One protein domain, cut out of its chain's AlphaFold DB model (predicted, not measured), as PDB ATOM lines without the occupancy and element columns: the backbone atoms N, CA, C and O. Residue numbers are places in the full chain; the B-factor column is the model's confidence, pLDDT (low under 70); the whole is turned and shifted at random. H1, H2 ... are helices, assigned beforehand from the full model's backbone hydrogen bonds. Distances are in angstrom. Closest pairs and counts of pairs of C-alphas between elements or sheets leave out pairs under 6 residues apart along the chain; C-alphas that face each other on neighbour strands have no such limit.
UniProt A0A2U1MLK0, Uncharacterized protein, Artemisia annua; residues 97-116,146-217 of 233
ATOM      1  N   GLY A  97      48.065 -29.534  57.065       96.50
ATOM      2  CA  GLY A  97      48.037 -30.604  58.066       96.50
ATOM      3  C   GLY A  97      47.267 -30.197  59.327       96.50
ATOM      4  O   GLY A  97      46.479 -30.980  59.861       96.50
ATOM      5  N   LYS A  98      47.442 -28.953  59.788       97.00
ATOM      6  CA  LYS A  98      46.701 -28.404  60.936       97.00
ATOM      7  C   LYS A  98      45.199 -28.320  60.648       97.00
ATOM      8  O   LYS A  98      44.408 -28.793  61.465       97.00
ATOM      9  N   MET A  99      44.811 -27.799  59.483       96.44
ATOM     10  CA  MET A  99      43.418 -27.730  59.028       96.44
ATOM     11  C   MET A  99      42.783 -29.119  58.936       96.44
ATOM     12  O   MET A  99      41.687 -29.325  59.464       96.44
ATOM     13  N   PHE A 100      43.485 -30.093  58.342       97.69
ATOM     14  CA  PHE A 100      43.013 -31.475  58.275       97.69
ATOM     15  C   PHE A 100      42.738 -32.039  59.666       97.69
ATOM     16  O   PHE A 100      41.640 -32.527  59.919       97.69
ATOM     17  N   ARG A 101      43.700 -31.941  60.594       96.75
ATOM     18  CA  ARG A 101      43.541 -32.475  61.956       96.75
ATOM     19  C   ARG A 101      42.434 -31.775  62.735       96.75
ATOM     20  O   ARG A 101      41.671 -32.449  63.423       96.75
ATOM     21  N   LYS A 102      42.304 -30.452  62.589       96.00
ATOM     22  CA  LYS A 102      41.230 -29.662  63.211       96.00
ATOM     23  C   LYS A 102      39.849 -30.136  62.751       96.00
ATOM     24  O   LYS A 102      38.951 -30.295  63.573       96.00
ATOM     25  N   ASN A 103      39.700 -30.433  61.459       96.31
ATOM     26  CA  ASN A 103      38.418 -30.782  60.842       96.31
ATOM     27  C   ASN A 103      38.292 -32.273  60.479       96.31
ATOM     28  O   ASN A 103      37.395 -32.652  59.727       96.31
ATOM     29  N   ILE A 104      39.140 -33.152  61.026       96.12
ATOM     30  CA  ILE A 104      39.248 -34.562  60.600       96.12
ATOM     31  C   ILE A 104      37.919 -35.319  60.680       96.12
ATOM     32  O   ILE A 104      37.618 -36.165  59.840       96.12
ATOM     33  N   ARG A 105      37.074 -34.980  61.661       93.38
ATOM     34  CA  ARG A 105      35.735 -35.569  61.795       93.38
ATOM     35  C   ARG A 105      34.838 -35.211  60.611       93.38
ATOM     36  O   ARG A 105      34.093 -36.077  60.161       93.38
ATOM     37  N   ALA A 106      34.917 -33.979  60.106       94.62
ATOM     38  CA  ALA A 106      34.166 -33.540  58.934       94.62
ATOM     39  C   ALA A 106      34.628 -34.296  57.681       94.62
ATOM     40  O   ALA A 106      33.786 -34.850  56.979       94.62
ATOM     41  N   TYR A 107      35.943 -34.432  57.469       96.12
ATOM     42  CA  TYR A 107      36.491 -35.230  56.365       96.12
ATOM     43  C   TYR A 107      36.062 -36.701  56.441       96.12
ATOM     44  O   TYR A 107      35.484 -37.219  55.491       96.12
ATOM     45  N   ASN A 108      36.252 -37.363  57.584       93.81
ATOM     46  CA  ASN A 108      35.864 -38.770  57.754       93.81
ATOM     47  C   ASN A 108      34.359 -38.984  57.551       93.81
ATOM     48  O   ASN A 108      33.942 -39.992  56.987       93.81
ATOM     49  N   THR A 109      33.547 -38.025  57.996       91.62
ATOM     50  CA  THR A 109      32.099 -38.043  57.792       91.62
ATOM     51  C   THR A 109      31.769 -37.897  56.308       91.62
ATOM     52  O   THR A 109      31.053 -38.733  55.767       91.62
ATOM     53  N   ASN A 110      32.335 -36.901  55.625       93.81
ATOM     54  CA  ASN A 110      32.095 -36.619  54.209       93.81
ATOM     55  C   ASN A 110      32.500 -37.790  53.288       93.81
ATOM     56  O   ASN A 110      31.785 -38.102  52.339       93.81
ATOM     57  N   PHE A 111      33.600 -38.480  53.599       94.50
ATOM     58  CA  PHE A 111      34.106 -39.630  52.836       94.50
ATOM     59  C   PHE A 111      33.539 -40.991  53.281       94.50
ATOM     60  O   PHE A 111      33.945 -42.027  52.749       94.50
ATOM     61  N   SER A 112      32.600 -41.022  54.232       92.06
ATOM     62  CA  SER A 112      32.053 -42.278  54.757       92.06
ATOM     63  C   SER A 112      31.213 -43.050  53.728       92.06
ATOM     64  O   SER A 112      30.389 -42.483  53.014       92.06
ATOM     65  N   PHE A 113      31.398 -44.374  53.684       89.50
ATOM     66  CA  PHE A 113      30.555 -45.292  52.899       89.50
ATOM     67  C   PHE A 113      29.328 -45.770  53.679       89.50
ATOM     68  O   PHE A 113      28.298 -46.110  53.105       89.50
ATOM     69  N   ALA A 114      29.450 -45.832  55.002       86.81
ATOM     70  CA  ALA A 114      28.413 -46.319  55.890       86.81
ATOM     71  C   ALA A 114      28.351 -45.451  57.144       86.81
ATOM     72  O   ALA A 114      29.367 -44.988  57.664       86.81
ATOM     73  N   SER A 115      27.135 -45.281  57.640       82.12
ATOM     74  CA  SER A 115      26.848 -44.666  58.926       82.12
ATOM     75  C   SER A 115      26.739 -45.731  60.017       82.12
ATOM     76  O   SER A 115      26.634 -46.931  59.749       82.12
ATOM     77  N   MET A 116      26.756 -45.295  61.272       76.62
ATOM     78  CA  MET A 116      26.475 -46.168  62.403       76.62
ATOM     79  C   MET A 116      24.957 -46.310  62.575       76.62
ATOM     80  O   MET A 116      24.267 -45.351  62.923       76.62
ATOM     81  N   GLN A 146      20.095 -45.192  51.764       84.81
ATOM     82  CA  GLN A 146      19.553 -45.254  50.405       84.81
ATOM     83  C   GLN A 146      20.576 -44.767  49.372       84.81
ATOM     84  O   GLN A 146      21.334 -43.830  49.621       84.81
ATOM     85  N   LEU A 147      20.572 -45.392  48.194       89.31
ATOM     86  CA  LEU A 147      21.493 -45.043  47.108       89.31
ATOM     87  C   LEU A 147      21.106 -43.743  46.396       89.31
ATOM     88  O   LEU A 147      21.937 -43.140  45.728       89.31
ATOM     89  N   VAL A 148      19.863 -43.293  46.576       88.94
ATOM     90  CA  VAL A 148      19.357 -42.032  46.033       88.94
ATOM     91  C   VAL A 148      19.164 -40.989  47.142       88.94
ATOM     92  O   VAL A 148      18.775 -41.350  48.262       88.94
ATOM     93  N   PRO A 149      19.416 -39.698  46.864       88.00
ATOM     94  CA  PRO A 149      19.154 -38.619  47.811       88.00
ATOM     95  C   PRO A 149      17.663 -38.510  48.152       88.00
ATOM     96  O   PRO A 149      16.813 -38.599  47.269       88.00
ATOM     97  N   ARG A 150      17.329 -38.262  49.425       84.81
ATOM     98  CA  ARG A 150      15.927 -38.059  49.851       84.81
ATOM     99  C   ARG A 150      15.418 -36.649  49.577       84.81
ATOM    100  O   ARG A 150      14.245 -36.459  49.293       84.81
ATOM    101  N   ASP A 151      16.305 -35.675  49.715       88.00
ATOM    102  CA  ASP A 151      16.070 -34.233  49.605       88.00
ATOM    103  C   ASP A 151      16.696 -33.651  48.326       88.00
ATOM    104  O   ASP A 151      16.854 -32.440  48.202       88.00
ATOM    105  N   GLY A 152      17.094 -34.515  47.385       85.75
ATOM    106  CA  GLY A 152      17.816 -34.130  46.172       85.75
ATOM    107  C   GLY A 152      19.295 -33.792  46.386       85.75
ATOM    108  O   GLY A 152      19.989 -33.569  45.402       85.75
ATOM    109  N   GLN A 153      19.801 -33.789  47.628       88.19
ATOM    110  CA  GLN A 153      21.195 -33.457  47.932       88.19
ATOM    111  C   GLN A 153      22.013 -34.721  48.231       88.19
ATOM    112  O   GLN A 153      21.792 -35.352  49.271       88.19
ATOM    113  N   PRO A 154      22.953 -35.118  47.354       90.06
ATOM    114  CA  PRO A 154      23.735 -36.328  47.558       90.06
ATOM    115  C   PRO A 154      24.701 -36.186  48.735       90.06
ATOM    116  O   PRO A 154      25.329 -35.147  48.935       90.06
ATOM    117  N   ARG A 155      24.831 -37.247  49.541       88.94
ATOM    118  CA  ARG A 155      25.713 -37.261  50.722       88.94
ATOM    119  C   ARG A 155      26.421 -38.599  50.889       88.94
ATOM    120  O   ARG A 155      25.897 -39.651  50.523       88.94
ATOM    121  N   TYR A 156      27.587 -38.559  51.536       90.50
ATOM    122  CA  TYR A 156      28.320 -39.751  51.970       90.50
ATOM    123  C   TYR A 156      28.631 -40.692  50.794       90.50
ATOM    124  O   TYR A 156      29.245 -40.282  49.811       90.50
ATOM    125  N   LEU A 157      28.145 -41.932  50.876       91.06
ATOM    126  CA  LEU A 157      28.225 -42.958  49.851       91.06
ATOM    127  C   LEU A 157      27.750 -42.488  48.471       91.06
ATOM    128  O   LEU A 157      28.349 -42.848  47.463       91.06
ATOM    129  N   GLN A 158      26.684 -41.687  48.425       91.44
ATOM    130  CA  GLN A 158      26.036 -41.279  47.174       91.44
ATOM    131  C   GLN A 158      26.957 -40.415  46.307       91.44
ATOM    132  O   GLN A 158      26.829 -40.397  45.089       91.44
ATOM    133  N   LEU A 159      27.923 -39.732  46.931       93.19
ATOM    134  CA  LEU A 159      28.887 -38.876  46.242       93.19
ATOM    135  C   LEU A 159      29.812 -39.674  45.318       93.19
ATOM    136  O   LEU A 159      30.302 -39.134  44.335       93.19
ATOM    137  N   TYR A 160      30.006 -40.968  45.584       93.19
ATOM    138  CA  TYR A 160      30.821 -41.838  44.738       93.19
ATOM    139  C   TYR A 160      30.117 -42.263  43.436       93.19
ATOM    140  O   TYR A 160      30.744 -42.944  42.632       93.19
ATOM    141  N   PHE A 161      28.849 -41.894  43.211       91.75
ATOM    142  CA  PHE A 161      28.122 -42.188  41.962       91.75
ATOM    143  C   PHE A 161      28.297 -41.120  40.882       91.75
ATOM    144  O   PHE A 161      27.831 -41.304  39.761       91.75
ATOM    145  N   TYR A 162      28.958 -40.017  41.218       90.31
ATOM    146  CA  TYR A 162      29.191 -38.895  40.324       90.31
ATOM    147  C   TYR A 162      30.587 -38.972  39.699       90.31
ATOM    148  O   TYR A 162      31.482 -39.657  40.204       90.31
ATOM    149  N   ASP A 163      30.777 -38.252  38.595       90.69
ATOM    150  CA  ASP A 163      32.105 -38.008  38.046       90.69
ATOM    151  C   ASP A 163      32.963 -37.176  39.022       90.69
ATOM    152  O   ASP A 163      32.474 -36.620  40.007       90.69
ATOM    153  N   ALA A 164      34.268 -37.101  38.760       89.94
ATOM    154  CA  ALA A 164      35.216 -36.506  39.695       89.94
ATOM    155  C   ALA A 164      34.978 -35.007  39.962       89.94
ATOM    156  O   ALA A 164      35.301 -34.538  41.056       89.94
ATOM    157  N   GLU A 165      34.450 -34.259  38.988       92.31
ATOM    158  CA  GLU A 165      34.195 -32.824  39.127       92.31
ATOM    159  C   GLU A 165      32.929 -32.596  39.953       92.31
ATOM    160  O   GLU A 165      32.990 -31.955  41.005       92.31
ATOM    161  N   SER A 166      31.830 -33.248  39.571       92.88
ATOM    162  CA  SER A 166      30.568 -33.215  40.315       92.88
ATOM    163  C   SER A 166      30.722 -33.733  41.752       92.88
ATOM    164  O   SER A 166      30.155 -33.170  42.690       92.88
ATOM    165  N   GLU A 167      31.500 -34.802  41.970       93.38
ATOM    166  CA  GLU A 167      31.809 -35.320  43.309       93.38
ATOM    167  C   GLU A 167      32.497 -34.240  44.160       93.38
ATOM    168  O   GLU A 167      32.113 -34.011  45.310       93.38
ATOM    169  N   LEU A 168      33.507 -33.561  43.604       95.31
ATOM    170  CA  LEU A 168      34.253 -32.519  44.304       95.31
ATOM    171  C   LEU A 168      33.356 -31.332  44.669       95.31
ATOM    172  O   LEU A 168      33.413 -30.866  45.808       95.31
ATOM    173  N   GLU A 169      32.524 -30.863  43.741       94.94
ATOM    174  CA  GLU A 169      31.600 -29.752  43.982       94.94
ATOM    175  C   GLU A 169      30.623 -30.064  45.116       94.94
ATOM    176  O   GLU A 169      30.534 -29.301  46.081       94.94
ATOM    177  N   HIS A 170      29.957 -31.221  45.063       94.62
ATOM    178  CA  HIS A 170      29.035 -31.639  46.119       94.62
ATOM    179  C   HIS A 170      29.742 -31.809  47.467       94.62
ATOM    180  O   HIS A 170      29.204 -31.416  48.504       94.62
ATOM    181  N   ARG A 171      30.971 -32.352  47.488       94.88
ATOM    182  CA  ARG A 171      31.747 -32.474  48.731       94.88
ATOM    183  C   ARG A 171      31.998 -31.110  49.366       94.88
ATOM    184  O   ARG A 171      31.855 -30.995  50.580       94.88
ATOM    185  N   LEU A 172      32.332 -30.096  48.571       95.25
ATOM    186  CA  LEU A 172      32.674 -28.754  49.055       95.25
ATOM    187  C   LEU A 172      31.476 -27.922  49.522       95.25
ATOM    188  O   LEU A 172      31.677 -26.900  50.173       95.25
ATOM    189  N   GLN A 173      30.244 -28.374  49.282       92.56
ATOM    190  CA  GLN A 173      29.065 -27.788  49.927       92.56
ATOM    191  C   GLN A 173      29.036 -28.057  51.442       92.56
ATOM    192  O   GLN A 173      28.325 -27.377  52.185       92.56
ATOM    193  N   TRP A 174      29.804 -29.041  51.929       90.25
ATOM    194  CA  TRP A 174      29.901 -29.331  53.356       90.25
ATOM    195  C   TRP A 174      30.794 -28.303  54.068       90.25
ATOM    196  O   TRP A 174      31.924 -28.072  53.630       90.25
ATOM    197  N   PRO A 175      30.362 -27.729  55.208       90.81
ATOM    198  CA  PRO A 175      31.199 -26.805  55.961       90.81
ATOM    199  C   PRO A 175      32.497 -27.457  56.450       90.81
ATOM    200  O   PRO A 175      32.551 -28.656  56.735       90.81
ATOM    201  N   ASN A 176      33.508 -26.613  56.658       92.69
ATOM    202  CA  ASN A 176      34.803 -26.965  57.249       92.69
ATOM    203  C   ASN A 176      35.667 -27.915  56.404       92.69
ATOM    204  O   ASN A 176      36.564 -28.564  56.948       92.69
ATOM    205  N   LEU A 177      35.426 -27.980  55.091       95.75
ATOM    206  CA  LEU A 177      36.267 -28.713  54.151       95.75
ATOM    207  C   LEU A 177      37.090 -27.760  53.282       95.75
ATOM    208  O   LEU A 177      36.584 -26.805  52.707       95.75
ATOM    209  N   ASP A 178      38.373 -28.075  53.176       96.88
ATOM    210  CA  ASP A 178      39.319 -27.449  52.257       96.88
ATOM    211  C   ASP A 178      39.448 -28.238  50.947       96.88
ATOM    212  O   ASP A 178      39.573 -29.468  50.958       96.88
ATOM    213  N   LYS A 179      39.475 -27.515  49.822       97.00
ATOM    214  CA  LYS A 179      39.524 -28.076  48.465       97.00
ATOM    215  C   LYS A 179      40.758 -28.933  48.206       97.00
ATOM    216  O   LYS A 179      40.631 -29.994  47.593       97.00
ATOM    217  N   GLU A 180      41.933 -28.511  48.657       97.12
ATOM    218  CA  GLU A 180      43.170 -29.255  48.411       97.12
ATOM    219  C   GLU A 180      43.216 -30.533  49.249       97.12
ATOM    220  O   GLU A 180      43.593 -31.593  48.744       97.12
ATOM    221  N   ILE A 181      42.720 -30.487  50.488       97.75
ATOM    222  CA  ILE A 181      42.582 -31.690  51.320       97.75
ATOM    223  C   ILE A 181      41.599 -32.682  50.689       97.75
ATOM    224  O   ILE A 181      41.913 -33.868  50.602       97.75
ATOM    225  N   VAL A 182      40.438 -32.222  50.202       97.50
ATOM    226  CA  VAL A 182      39.462 -33.099  49.527       97.50
ATOM    227  C   VAL A 182      40.099 -33.774  48.309       97.50
ATOM    228  O   VAL A 182      40.004 -34.991  48.180       97.50
ATOM    229  N   LYS A 183      40.831 -33.035  47.466       97.19
ATOM    230  CA  LYS A 183      41.553 -33.617  46.319       97.19
ATOM    231  C   LYS A 183      42.605 -34.646  46.736       97.19
ATOM    232  O   LYS A 183      42.769 -35.662  46.060       97.19
ATOM    233  N   ILE A 184      43.350 -34.394  47.816       97.19
ATOM    234  CA  ILE A 184      44.315 -35.363  48.354       97.19
ATOM    235  C   ILE A 184      43.588 -36.641  48.777       97.19
ATOM    236  O   ILE A 184      43.972 -37.722  48.337       97.19
ATOM    237  N   LEU A 185      42.520 -36.526  49.566       96.94
ATOM    238  CA  LEU A 185      41.756 -37.678  50.047       96.94
ATOM    239  C   LEU A 185      41.122 -38.467  48.895       96.94
ATOM    240  O   LEU A 185      41.216 -39.692  48.884       96.94
ATOM    241  N   SER A 186      40.563 -37.793  47.887       95.75
ATOM    242  CA  SER A 186      40.016 -38.451  46.695       95.75
ATOM    243  C   SER A 186      41.082 -39.228  45.915       95.75
ATOM    244  O   SER A 186      40.799 -40.327  45.444       95.75
ATOM    245  N   ARG A 187      42.317 -38.713  45.807       95.50
ATOM    246  CA  ARG A 187      43.438 -39.444  45.183       95.50
ATOM    247  C   ARG A 187      43.889 -40.634  46.025       95.50
ATOM    248  O   ARG A 187      44.027 -41.730  45.495       95.50
ATOM    249  N   VAL A 188      44.056 -40.434  47.333       95.62
ATOM    250  CA  VAL A 188      44.441 -41.484  48.293       95.62
ATOM    251  C   VAL A 188      43.433 -42.636  48.300       95.62
ATOM    252  O   VAL A 188      43.820 -43.796  48.429       95.62
ATOM    253  N   LEU A 189      42.143 -42.332  48.146       94.31
ATOM    254  CA  LEU A 189      41.066 -43.320  48.144       94.31
ATOM    255  C   LEU A 189      40.748 -43.893  46.757       94.31
ATOM    256  O   LEU A 189      40.051 -44.900  46.683       94.31
ATOM    257  N   ALA A 190      41.271 -43.331  45.666       93.38
ATOM    258  CA  ALA A 190      41.034 -43.831  44.309       93.38
ATOM    259  C   ALA A 190      41.334 -45.338  44.103       93.38
ATOM    260  O   ALA A 190      40.542 -46.000  43.426       93.38
ATOM    261  N   PRO A 191      42.410 -45.928  44.673       93.50
ATOM    262  CA  PRO A 191      42.672 -47.365  44.541       93.50
ATOM    263  C   PRO A 191      41.844 -48.236  45.501       93.50
ATOM    264  O   PRO A 191      41.983 -49.457  45.485       93.50
ATOM    265  N   ASN A 192      41.005 -47.653  46.364       92.19
ATOM    266  CA  ASN A 192      40.195 -48.419  47.304       92.19
ATOM    267  C   ASN A 192      39.128 -49.235  46.536       92.19
ATOM    268  O   ASN A 192      38.325 -48.646  45.808       92.19
ATOM    269  N   PRO A 193      39.054 -50.569  46.722       91.75
ATOM    270  CA  PRO A 193      38.120 -51.420  45.985       91.75
ATOM    271  C   PRO A 193      36.650 -51.051  46.226       91.75
ATOM    272  O   PRO A 193      35.823 -51.206  45.328       91.75
ATOM    273  N   TYR A 194      36.310 -50.512  47.401       89.75
ATOM    274  CA  TYR A 194      34.963 -50.016  47.673       89.75
ATOM    275  C   TYR A 194      34.649 -48.773  46.841       89.75
ATOM    276  O   TYR A 194      33.581 -48.712  46.245       89.75
ATOM    277  N   VAL A 195      35.584 -47.819  46.728       92.69
ATOM    278  CA  VAL A 195      35.406 -46.627  45.874       92.69
ATOM    279  C   VAL A 195      35.181 -47.038  44.426       92.69
ATOM    280  O   VAL A 195      34.252 -46.553  43.789       92.69
ATOM    281  N   GLN A 196      35.998 -47.964  43.922       92.62
ATOM    282  CA  GLN A 196      35.864 -48.479  42.561       92.62
ATOM    283  C   GLN A 196      34.512 -49.165  42.349       92.62
ATOM    284  O   GLN A 196      33.831 -48.879  41.369       92.62
ATOM    285  N   THR A 197      34.095 -50.009  43.295       90.25
ATOM    286  CA  THR A 197      32.797 -50.692  43.244       90.25
ATOM    287  C   THR A 197      31.644 -49.693  43.251       90.25
ATOM    288  O   THR A 197      30.755 -49.776  42.418       90.25
ATOM    289  N   PHE A 198      31.643 -48.708  44.149       89.50
ATOM    290  CA  PHE A 198      30.549 -47.740  44.205       89.50
ATOM    291  C   PHE A 198      30.486 -46.869  42.949       89.50
ATOM    292  O   PHE A 198      29.395 -46.653  42.428       89.50
ATOM    293  N   ARG A 199      31.634 -46.473  42.388       90.88
ATOM    294  CA  ARG A 199      31.680 -45.760  41.104       90.88
ATOM    295  C   ARG A 199      31.089 -46.572  39.955       90.88
ATOM    296  O   ARG A 199      30.396 -46.005  39.118       90.88
ATOM    297  N   THR A 200      31.304 -47.889  39.914       88.81
ATOM    298  CA  THR A 200      30.681 -48.728  38.878       88.81
ATOM    299  C   THR A 200      29.185 -48.931  39.107       88.81
ATOM    300  O   THR A 200      28.446 -49.004  38.126       88.81
ATOM    301  N   LEU A 201      28.713 -48.953  40.362       84.81
ATOM    302  CA  LEU A 201      27.277 -49.038  40.664       84.81
ATOM    303  C   LEU A 201      26.493 -47.844  40.112       84.81
ATOM    304  O   LEU A 201      25.355 -48.038  39.694       84.81
ATOM    305  N   GLY A 202      27.097 -46.652  40.035       81.69
ATOM    306  CA  GLY A 202      26.474 -45.468  39.424       81.69
ATOM    307  C   GLY A 202      25.975 -45.696  37.988       81.69
ATOM    308  O   GLY A 202      25.037 -45.038  37.548       81.69
ATOM    309  N   ASN A 203      26.524 -46.693  37.283       85.25
ATOM    310  CA  ASN A 203      26.157 -47.029  35.905       85.25
ATOM    311  C   ASN A 203      25.019 -48.064  35.787       85.25
ATOM    312  O   ASN A 203      24.630 -48.411  34.674       85.25
ATOM    313  N   LEU A 204      24.471 -48.578  36.897       84.75
ATOM    314  CA  LEU A 204      23.416 -49.609  36.890       84.75
ATOM    315  C   LEU A 204      22.011 -49.081  36.537       84.75
ATOM    316  O   LEU A 204      21.046 -49.852  36.504       84.75
ATOM    317  N   GLY A 205      21.879 -47.780  36.271       83.25
ATOM    318  CA  GLY A 205      20.614 -47.128  35.945       83.25
ATOM    319  C   GLY A 205      19.842 -46.689  37.199       83.25
ATOM    320  O   GLY A 205      20.438 -46.064  38.074       83.25
ATOM    321  N   PRO A 206      18.523 -46.948  37.304       87.50
ATOM    322  CA  PRO A 206      17.684 -46.428  38.388       87.50
ATOM    323  C   PRO A 206      18.054 -47.041  39.751       87.50
ATOM    324  O   PRO A 206      17.593 -48.126  40.115       87.50
ATOM    325  N   LEU A 207      18.915 -46.340  40.500       88.38
ATOM    326  CA  LEU A 207      19.468 -46.775  41.791       88.38
ATOM    327  C   LEU A 207      18.419 -46.934  42.901       88.38
ATOM    328  O   LEU A 207      18.670 -47.633  43.879       88.38
ATOM    329  N   ASP A 208      17.235 -46.343  42.746       86.62
ATOM    330  CA  ASP A 208      16.086 -46.496  43.646       86.62
ATOM    331  C   ASP A 208      15.559 -47.940  43.709       86.62
ATOM    332  O   ASP A 208      14.924 -48.326  44.691       86.62
ATOM    333  N   LYS A 209      15.875 -48.761  42.700       86.94
ATOM    334  CA  LYS A 209      15.508 -50.184  42.646       86.94
ATOM    335  C   LYS A 209      16.534 -51.115  43.290       86.94
ATOM    336  O   LYS A 209      16.294 -52.319  43.367       86.94
ATOM    337  N   TYR A 210      17.666 -50.583  43.746       86.75
ATOM    338  CA  TYR A 210      18.771 -51.372  44.281       86.75
ATOM    339  C   TYR A 210      19.004 -51.079  45.763       86.75
ATOM    340  O   TYR A 210      18.764 -49.983  46.268       86.75
ATOM    341  N   ARG A 211      19.524 -52.082  46.472       84.31
ATOM    342  CA  ARG A 211      20.035 -51.940  47.837       84.31
ATOM    343  C   ARG A 211      21.376 -52.642  47.953       84.31
ATOM    344  O   ARG A 211      21.583 -53.678  47.325       84.31
ATOM    345  N   VAL A 212      22.269 -52.094  48.768       81.38
ATOM    346  CA  VAL A 212      23.546 -52.738  49.082       81.38
ATOM    347  C   VAL A 212      23.383 -53.471  50.406       81.38
ATOM    348  O   VAL A 212      22.914 -52.901  51.390       81.38
ATOM    349  N   GLU A 213      23.778 -54.738  50.435       77.06
ATOM    350  CA  GLU A 213      23.804 -55.558  51.644       77.06
ATOM    351  C   GLU A 213      25.248 -55.916  51.987       77.06
ATOM    352  O   GLU A 213      26.024 -56.326  51.123       77.06
ATOM    353  N   LEU A 214      25.623 -55.759  53.258       72.31
ATOM    354  CA  LEU A 214      26.927 -56.207  53.737       72.31
ATOM    355  C   LEU A 214      26.868 -57.705  54.003       72.31
ATOM    356  O   LEU A 214      26.338 -58.144  55.023       72.31
ATOM    357  N   ASN A 215      27.455 -58.487  53.104       68.75
ATOM    358  CA  ASN A 215      27.690 -59.897  53.362       68.75
ATOM    359  C   ASN A 215      28.981 -60.054  54.180       68.75
ATOM    360  O   ASN A 215      30.088 -60.066  53.638       68.75
ATOM    361  N   ALA A 216      28.845 -60.127  55.504       60.94
ATOM    362  CA  ALA A 216      29.962 -60.362  56.412       60.94
ATOM    363  C   ALA A 216      30.397 -61.839  56.362       60.94
ATOM    364  O   ALA A 216      30.111 -62.624  57.263       60.94
ATOM    365  N   SER A 217      31.115 -62.223  55.306       56.91
ATOM    366  CA  SER A 217      31.907 -63.456  55.307       56.91
ATOM    367  C   SER A 217      33.051 -63.267  56.309       56.91
ATOM    368  O   SER A 217      34.012 -62.548  56.021       56.91
TER     369      SER A 217
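This is residues 97 to 116 and 146 to 217 of the 233 residues of an uncharacterized protein of Artemisia annua (UniProt A0A2U1MLK0). The longest helix, H5, runs along one side of a cluster of short helices: H4 packs on H5 and forms a hairpin with H3, which is nearest the middle, and H6 crosses H3. H1 makes one end of the domain, H2 leads from it inward toward H3, and a tail without a named element, residues 202 to 217, lies at the other end. The 92 printed residues include six named helices, H1 to H6 along the chain, and no named strand: all helix. The whole is compact, with a radius of gyration of the C-alphas of 13.6 A, and spans 41 by 33 by 24 A.

H5, residues 179 to 189, is 15.3 A long; C-alpha 179 is at (39.524, -28.076, 48.465). H4 is residues 164 to 172, 12.4 A, and H6 residues 193 to 201, 12.3 A, ending at C-alpha 201 (27.277, -49.038, 40.664). H3 is residues 156 to 161, 10.3 A; H2 residues 104 to 110, 9.8 A; H1 residues 97 to 102, 8.6 A, from C-alpha 97 (48.037, -30.604, 58.066).

H5 touches H4 at a steep tilt of 55 degrees, closest C-alphas Leu 172 and Lys 179, 6.9 A. H4 and H3 touch as a helical hairpin, at a shallow tilt of 21 degrees, closest C-alphas Leu 159 and Glu 167, 5.5 A. H3 touches H6 at a steep tilt of 60 degrees, closest C-alphas Phe 161 and Arg 199, 5.1 A. The helix packing is mostly crossed, only just, with 1 of these 3 pairs at a shallow tilt. H2 is close to H3 but not clearly touching, closest C-alphas Asn 110 and Tyr 156, 5.4 A. H1 and H6 are apart. In H1, H2, H4, H5 and H6 every O i to N i+4 pair is within hydrogen-bond range; in H3 0 of 2 are, but 3 of 3 O i to N i+3 pairs.

The C-alphas farthest apart are those of Lys 98 and Lys 209, 42.2 A. Residues 117 to 145 are not printed; C-alphas 116 and 146 are 13.9 A apart across the cut. Of the links that are printed whole, none is long. The pLDDT is under 70 at residues 215 to 217.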